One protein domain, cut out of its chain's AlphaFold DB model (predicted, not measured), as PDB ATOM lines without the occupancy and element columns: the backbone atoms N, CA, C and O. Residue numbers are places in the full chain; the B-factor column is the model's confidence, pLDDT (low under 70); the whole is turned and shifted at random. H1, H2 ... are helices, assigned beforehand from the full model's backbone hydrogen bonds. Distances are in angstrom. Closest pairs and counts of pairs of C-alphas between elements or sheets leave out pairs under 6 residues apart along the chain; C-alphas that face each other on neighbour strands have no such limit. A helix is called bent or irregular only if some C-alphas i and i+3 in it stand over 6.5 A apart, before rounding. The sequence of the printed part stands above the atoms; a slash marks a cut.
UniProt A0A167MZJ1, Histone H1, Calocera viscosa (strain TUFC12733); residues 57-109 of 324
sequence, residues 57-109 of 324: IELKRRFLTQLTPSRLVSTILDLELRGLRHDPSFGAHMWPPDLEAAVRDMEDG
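This is residues 57 to 109 of the 324 residues of the protein "Histone H1" of Calocera viscosa (strain TUFC12733) (UniProt A0A167MZJ1). The longest helix, H2, makes one long side of an open, elongated loop of chain; beyond its last residue the chain folds back through residues 84 to 89, which stick out at one end, and returns through the short helix H3. At the other end H1 and H4 lie side by side as a pair, running the same way, with H2 steeply tilted to H1. The printed part has 53 residues with four named helices, in the order H1, H2, H3, H4, and no named strand; the class is all helix. It is only just compact, close to loose, with a radius of gyration of the C-alphas of 11.9 A, and its C-alphas span 36 by 22 by 15 A.

H2 is residues 69 to 83, 20.5 A from first to last C-alpha, and begins with C-alpha 69 at (36.429, 2.109, 97.381). Before it comes H1, residues 57 to 66, 14.5 A long, whose C-alpha 57 is at (22.003, 4.469, 83.251). After H2 comes H3, residues 90 to 94, 7.2 A long; it is neither bent nor irregular, but only just: C-alphas 90 and 93 are 6.3 A apart. H4 is residues 99 to 109, 15.2 A long, and ends with C-alpha 109 at (31.699, -13.081, 92.599).

H2 and H3 only just touch, with 3 pairs of C-alphas within 8 A, the closest being those of Arg 82 and Phe 90, 7.5 A apart. H2 and H1 are close but not clearly touching: their closest C-alphas, of Leu 64 and Leu 72, are 7.2 A apart. They run opposite ways at a steep tilt of 51 degrees. H1 and H4 touch, with 11 pairs of C-alphas within 8 A, the closest being those of Phe 63 and Val 103, 5.4 A apart. They run the same way at a shallow tilt of 30 degrees. H2 and H4 are apart, as are H1 and H3, and H3 and H4. Every O i to N i+4 pair is within hydrogen-bond range in H1, H2 and H4; in H3 it is 0 of 1, and 0 of its 2 O i to N i+3 pairs are within range.

The two C-alphas farthest apart in the domain, those of Arg 85 and Asp 108, are 36.0 A apart. Residues 84 to 89 stand free. The printed part has no cut. The links from H1 to H2 and from H3 to H4 are tight, and the link from H2 to H3, 6 residues, is short; no link is long. The mean pLDDT of the printed part is 86.7, and the model's confidence is low, under 70, at residues 83 to 86 and at residue 88.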
ATOM      1  N   ILE A  57      21.750   3.610  82.088       93.69
ATOM      2  CA  ILE A  57      22.003   4.469  83.251       93.69
ATOM      3  C   ILE A  57      21.962   3.633  84.534       93.69
ATOM      4  O   ILE A  57      22.816   3.787  85.406       93.69
ATOM      5  N   GLU A  58      20.998   2.721  84.633       94.94
ATOM      6  CA  GLU A  58      20.856   1.821  85.770       94.94
ATOM      7  C   GLU A  58      22.012   0.821  85.854       94.94
ATOM      8  O   GLU A  58      22.580   0.649  86.930       94.94
ATOM      9  N   LEU A  59      22.434   0.244  84.724       94.94
ATOM     10  CA  LEU A  59      23.609  -0.631  84.661       94.94
ATOM     11  C   LEU A  59      24.884   0.093  85.119       94.94
ATOM     12  O   LEU A  59      25.638  -0.439  85.930       94.94
ATOM     13  N   LYS A  60      25.100   1.340  84.677       94.75
ATOM     14  CA  LYS A  60      26.246   2.158  85.122       94.75
ATOM     15  C   LYS A  60      26.202   2.420  86.621       94.75
ATOM     16  O   LYS A  60      27.226   2.322  87.293       94.75
ATOM     17  N   ARG A  61      25.016   2.730  87.150       95.50
ATOM     18  CA  ARG A  61      24.815   2.930  88.586       95.50
ATOM     19  C   ARG A  61      25.143   1.655  89.362       95.50
ATOM     20  O   ARG A  61      25.911   1.738  90.315       95.50
ATOM     21  N   ARG A  62      24.624   0.496  88.937       95.62
ATOM     22  CA  ARG A  62      24.905  -0.803  89.573       95.62
ATOM     23  C   ARG A  62      26.398  -1.121  89.559       95.62
ATOM     24  O   ARG A  62      26.961  -1.390  90.615       95.62
ATOM     25  N   PHE A  63      27.051  -0.966  88.411       95.06
ATOM     26  CA  PHE A  63      28.492  -1.174  88.280       95.06
ATOM     27  C   PHE A  63      29.289  -0.319  89.275       95.06
ATOM     28  O   PHE A  63      30.071  -0.846  90.063       95.06
ATOM     29  N   LEU A  64      29.029   0.994  89.322       94.88
ATOM     30  CA  LEU A  64      29.721   1.898  90.246       94.88
ATOM     31  C   LEU A  64      29.478   1.549  91.720       94.88
ATOM     32  O   LEU A  64      30.398   1.669  92.522       94.88
ATOM     33  N   THR A  65      28.272   1.098  92.081       95.12
ATOM     34  CA  THR A  65      27.963   0.697  93.467       95.12
ATOM     35  C   THR A  65      28.655  -0.589  93.904       95.12
ATOM     36  O   THR A  65      28.801  -0.824  95.104       95.12
ATOM     37  N   GLN A  66      29.078  -1.426  92.957       94.62
ATOM     38  CA  GLN A  66      29.726  -2.697  93.265       94.62
ATOM     39  C   GLN A  66      31.254  -2.589  93.336       94.62
ATOM     40  O   GLN A  66      31.890  -3.465  93.928       94.62
ATOM     41  N   LEU A  67      31.849  -1.517  92.797       93.81
ATOM     42  CA  LEU A  67      33.291  -1.274  92.870       93.81
ATOM     43  C   LEU A  67      33.769  -1.126  94.320       93.81
ATOM     44  O   LEU A  67      33.112  -0.514  95.162       93.81
ATOM     45  N   THR A  68      34.967  -1.638  94.607       93.50
ATOM     46  CA  THR A  68      35.635  -1.367  95.885       93.50
ATOM     47  C   THR A  68      35.996   0.120  95.990       93.50
ATOM     48  O   THR A  68      36.283   0.745  94.962       93.50
ATOM     49  N   PRO A  69      36.057   0.703  97.205       94.38
ATOM     50  CA  PRO A  69      36.429   2.109  97.381       94.38
ATOM     51  C   PRO A  69      37.737   2.478  96.664       94.38
ATOM     52  O   PRO A  69      37.803   3.497  95.984       94.38
ATOM     53  N   SER A  70      38.749   1.605  96.714       93.31
ATOM     54  CA  SER A  70      40.035   1.810  96.033       93.31
ATOM     55  C   SER A  70      39.907   1.882  94.507       93.31
ATOM     56  O   SER A  70      40.564   2.702  93.859       93.31
ATOM     57  N   ARG A  71      39.048   1.040  93.913       90.75
ATOM     58  CA  ARG A  71      38.769   1.077  92.472       90.75
ATOM     59  C   ARG A  71      37.986   2.323  92.092       90.75
ATOM     60  O   ARG A  71      38.342   2.958  91.109       90.75
ATOM     61  N   LEU A  72      36.996   2.705  92.892       93.81
ATOM     62  CA  LEU A  72      36.201   3.907  92.664       93.81
ATOM     63  C   LEU A  72      37.068   5.176  92.687       93.81
ATOM     64  O   LEU A  72      36.961   5.994  91.778       93.81
ATOM     65  N   VAL A  73      37.989   5.299  93.651       94.56
ATOM     66  CA  VAL A  73      38.964   6.405  93.703       94.56
ATOM     67  C   VAL A  73      39.852   6.423  92.458       94.56
ATOM     68  O   VAL A  73      40.030   7.478  91.856       94.56
ATOM     69  N   SER A  74      40.360   5.266  92.026       91.25
ATOM     70  CA  SER A  74      41.179   5.177  90.806       91.25
ATOM     71  C   SER A  74      40.405   5.644  89.570       91.25
ATOM     72  O   SER A  74      40.938   6.400  88.765       91.25
ATOM     73  N   THR A  75      39.133   5.254  89.447       88.94
ATOM     74  CA  THR A  75      38.262   5.686  88.347       88.94
ATOM     75  C   THR A  75      38.014   7.197  88.381       88.94
ATOM     76  O   THR A  75      38.053   7.837  87.335       88.94
ATOM     77  N   ILE A  76      37.802   7.788  89.563       89.44
ATOM     78  CA  ILE A  76      37.623   9.243  89.718       89.44
ATOM     79  C   ILE A  76      38.897  10.005  89.343       89.44
ATOM     80  O   ILE A  76      38.819  11.011  88.645       89.44
ATOM     81  N   LEU A  77      40.071   9.518  89.743       91.38
ATOM     82  CA  LEU A  77      41.337  10.152  89.375       91.38
ATOM     83  C   LEU A  77      41.613  10.043  87.868       91.38
ATOM     84  O   LEU A  77      42.068  11.011  87.263       91.38
ATOM     85  N   ASP A  78      41.280   8.912  87.241       85.88
ATOM     86  CA  ASP A  78      41.348   8.761  85.780       85.88
ATOM     87  C   ASP A  78      40.382   9.728  85.066       85.88
ATOM     88  O   ASP A  78      40.741  10.299  84.030       85.88
ATOM     89  N   LEU A  79      39.187   9.955  85.634       85.19
ATOM     90  CA  LEU A  79      38.214  10.965  85.191       85.19
ATOM     91  C   LEU A  79      38.762  12.387  85.290       85.19
ATOM     92  O   LEU A  79      38.631  13.153  84.339       85.19
ATOM     93  N   GLU A  80      39.393  12.740  86.402       85.75
ATOM     94  CA  GLU A  80      39.937  14.077  86.626       85.75
ATOM     95  C   GLU A  80      41.153  14.352  85.728       85.75
ATOM     96  O   GLU A  80      41.221  15.383  85.056       85.75
ATOM     97  N   LEU A  81      42.072  13.387  85.628       85.56
ATOM     98  CA  LEU A  81      43.297  13.516  84.842       85.56
ATOM     99  C   LEU A  81      43.016  13.648  83.338       85.56
ATOM    100  O   LEU A  81      43.732  14.356  82.622       85.56
ATOM    101  N   ARG A  82      41.978  12.968  82.843       75.75
ATOM    102  CA  ARG A  82      41.607  12.973  81.420       75.75
ATOM    103  C   ARG A  82      40.503  13.978  81.089       75.75
ATOM    104  O   ARG A  82      40.474  14.460  79.960       75.75
ATOM    105  N   GLY A  83      39.668  14.371  82.053       62.78
ATOM    106  CA  GLY A  83      38.578  15.343  81.896       62.78
ATOM    107  C   GLY A  83      39.027  16.758  81.512       62.78
ATOM    108  O   GLY A  83      38.239  17.524  80.963       62.78
ATOM    109  N   LEU A  84      40.310  17.091  81.693       57.78
ATOM    110  CA  LEU A  84      40.915  18.317  81.151       57.78
ATOM    111  C   LEU A  84      41.045  18.321  79.619       57.78
ATOM    112  O   LEU A  84      41.297  19.369  79.022       57.78
ATOM    113  N   ARG A  85      40.884  17.172  78.958       59.22
ATOM    114  CA  ARG A  85      40.868  17.071  77.500       59.22
ATOM    115  C   ARG A  85      39.467  16.643  77.086       59.22
ATOM    116  O   ARG A  85      39.041  15.540  77.400       59.22
ATOM    117  N   HIS A  86      38.751  17.523  76.383       53.03
ATOM    118  CA  HIS A  86      37.458  17.229  75.756       53.03
ATOM    119  C   HIS A  86      37.619  16.172  74.650       53.03
ATOM    120  O   HIS A  86      37.524  16.478  73.463       53.03
ATOM    121  N   ASP A  87      37.899  14.932  75.030       72.31
ATOM    122  CA  ASP A  87      37.866  13.802  74.124       72.31
ATOM    123  C   ASP A  87      36.468  13.165  74.196       72.31
ATOM    124  O   ASP A  87      36.092  12.614  75.231       72.31
ATOM    125  N   PRO A  88      35.655  13.230  73.128       68.00
ATOM    126  CA  PRO A  88      34.330  12.615  73.112       68.00
ATOM    127  C   PRO A  88      34.372  11.082  73.262       68.00
ATOM    128  O   PRO A  88      33.356  10.479  73.603       68.00
ATOM    129  N   SER A  89      35.530  10.440  73.064       74.69
ATOM    130  CA  SER A  89      35.728   9.003  73.304       74.69
ATOM    131  C   SER A  89      36.020   8.660  74.773       74.69
ATOM    132  O   SER A  89      36.039   7.487  75.162       74.69
ATOM    133  N   PHE A  90      36.177   9.677  75.626       75.00
ATOM    134  CA  PHE A  90      36.523   9.524  77.032       75.00
ATOM    135  C   PHE A  90      35.484   8.699  77.814       75.00
ATOM    136  O   PHE A  90      35.822   7.863  78.645       75.00
ATOM    137  N   GLY A  91      34.202   8.832  77.479       71.81
ATOM    138  CA  GLY A  91      33.167   8.018  78.110       71.81
ATOM    139  C   GLY A  91      33.287   6.523  77.802       71.81
ATOM    140  O   GLY A  91      32.838   5.726  78.612       71.81
ATOM    141  N   ALA A  92      33.866   6.126  76.665       76.69
ATOM    142  CA  ALA A  92      33.757   4.760  76.149       76.69
ATOM    143  C   ALA A  92      34.753   3.767  76.766       76.69
ATOM    144  O   ALA A  92      34.410   2.603  76.923       76.69
ATOM    145  N   HIS A  93      35.959   4.206  77.137       79.06
ATOM    146  CA  HIS A  93      36.987   3.314  77.705       79.06
ATOM    147  C   HIS A  93      36.847   3.111  79.222       79.06
ATOM    148  O   HIS A  93      37.485   2.224  79.781       79.06
ATOM    149  N   MET A  94      36.048   3.944  79.897       85.38
ATOM    150  CA  MET A  94      35.805   3.822  81.338       85.38
ATOM    151  C   MET A  94      34.828   2.686  81.667       85.38
ATOM    152  O   MET A  94      34.888   2.110  82.752       85.38
ATOM    153  N   TRP A  95      33.918   2.371  80.746       91.88
ATOM    154  CA  TRP A  95      32.949   1.297  80.929       91.88
ATOM    155  C   TRP A  95      33.464   0.018  80.262       91.88
ATOM    156  O   TRP A  95      33.998   0.094  79.153       91.88
ATOM    157  N   PRO A  96      33.284  -1.157  80.888       91.56
ATOM    158  CA  PRO A  96      33.472  -2.430  80.208       91.56
ATOM    159  C   PRO A  96      32.672  -2.475  78.893       91.56
ATOM    160  O   PRO A  96      31.570  -1.921  78.841       91.56
ATOM    161  N   PRO A  97      33.186  -3.146  77.844       87.50
ATOM    162  CA  PRO A  97      32.491  -3.252  76.558       87.50
ATOM    163  C   PRO A  97      31.129  -3.950  76.683       87.50
ATOM    164  O   PRO A  97      30.210  -3.623  75.935       87.50
ATOM    165  N   ASP A  98      30.990  -4.855  77.655       93.19
ATOM    166  CA  ASP A  98      29.727  -5.470  78.059       93.19
ATOM    167  C   ASP A  98      29.463  -5.180  79.544       93.19
ATOM    168  O   ASP A  98      29.955  -5.857  80.451       93.19
ATOM    169  N   LEU A  99      28.723  -4.100  79.789       93.81
ATOM    170  CA  LEU A  99      28.415  -3.622  81.134       93.81
ATOM    171  C   LEU A  99      27.469  -4.574  81.884       93.81
ATOM    172  O   LEU A  99      27.546  -4.668  83.105       93.81
ATOM    173  N   GLU A 100      26.590  -5.276  81.167       94.50
ATOM    174  CA  GLU A 100      25.630  -6.216  81.752       94.50
ATOM    175  C   GLU A 100      26.347  -7.483  82.232       94.50
ATOM    176  O   GLU A 100      26.154  -7.904  83.373       94.50
ATOM    177  N   ALA A 101      27.264  -8.022  81.418       94.31
ATOM    178  CA  ALA A 101      28.107  -9.142  81.826       94.31
ATOM    179  C   ALA A 101      29.003  -8.794  83.023       94.31
ATOM    180  O   ALA A 101      29.120  -9.603  83.939       94.31
ATOM    181  N   ALA A 102      29.594  -7.594  83.042       94.38
ATOM    182  CA  ALA A 102      30.458  -7.155  84.136       94.38
ATOM    183  C   ALA A 102      29.699  -6.973  85.459       94.38
ATOM    184  O   ALA A 102      30.201  -7.366  86.507       94.38
ATOM    185  N   VAL A 103      28.489  -6.400  85.423       95.06
ATOM    186  CA  VAL A 103      27.636  -6.286  86.621       95.06
ATOM    187  C   VAL A 103      27.262  -7.672  87.141       95.06
ATOM    188  O   VAL A 103      27.364  -7.911  88.337       95.06
ATOM    189  N   ARG A 104      26.896  -8.602  86.255       94.56
ATOM    190  CA  ARG A 104      26.555  -9.974  86.646       94.56
ATOM    191  C   ARG A 104      27.745 -10.719  87.266       94.56
ATOM    192  O   ARG A 104      27.586 -11.328  88.312       94.56
ATOM    193  N   ASP A 105      28.938 -10.608  86.682       93.62
ATOM    194  CA  ASP A 105      30.165 -11.226  87.215       93.62
ATOM    195  C   ASP A 105      30.525 -10.688  88.613       93.62
ATOM    196  O   ASP A 105      30.922 -11.432  89.508       93.62
ATOM    197  N   MET A 106      30.314  -9.388  88.839       93.06
ATOM    198  CA  MET A 106      30.515  -8.762  90.147       93.06
ATOM    199  C   MET A 106      29.438  -9.146  91.181       93.06
ATOM    200  O   MET A 106      29.741  -9.192  92.377       93.06
ATOM    201  N   GLU A 107      28.204  -9.428  90.747       91.62
ATOM    202  CA  GLU A 107      27.125  -9.950  91.598       91.62
ATOM    203  C   GLU A 107      27.384 -11.410  91.990       91.62
ATOM    204  O   GLU A 107      27.276 -11.750  93.170       91.62
ATOM    205  N   ASP A 108      27.813 -12.234  91.034       91.12
ATOM    206  CA  ASP A 108      28.122 -13.651  91.237       91.12
ATOM    207  C   ASP A 108      29.387 -13.835  92.102       91.12
ATOM    208  O   ASP A 108      29.429 -14.676  93.003       91.12
ATOM    209  N   GLY A 109      30.413 -13.000  91.897       79.00
ATOM    210  CA  GLY A 109      31.699 -13.081  92.599       79.00
ATOM    211  C   GLY A 109      31.695 -12.575  94.047       79.00
ATOM    212  O   GLY A 109      32.664 -12.784  94.777       79.00
TER     213      GLY A 109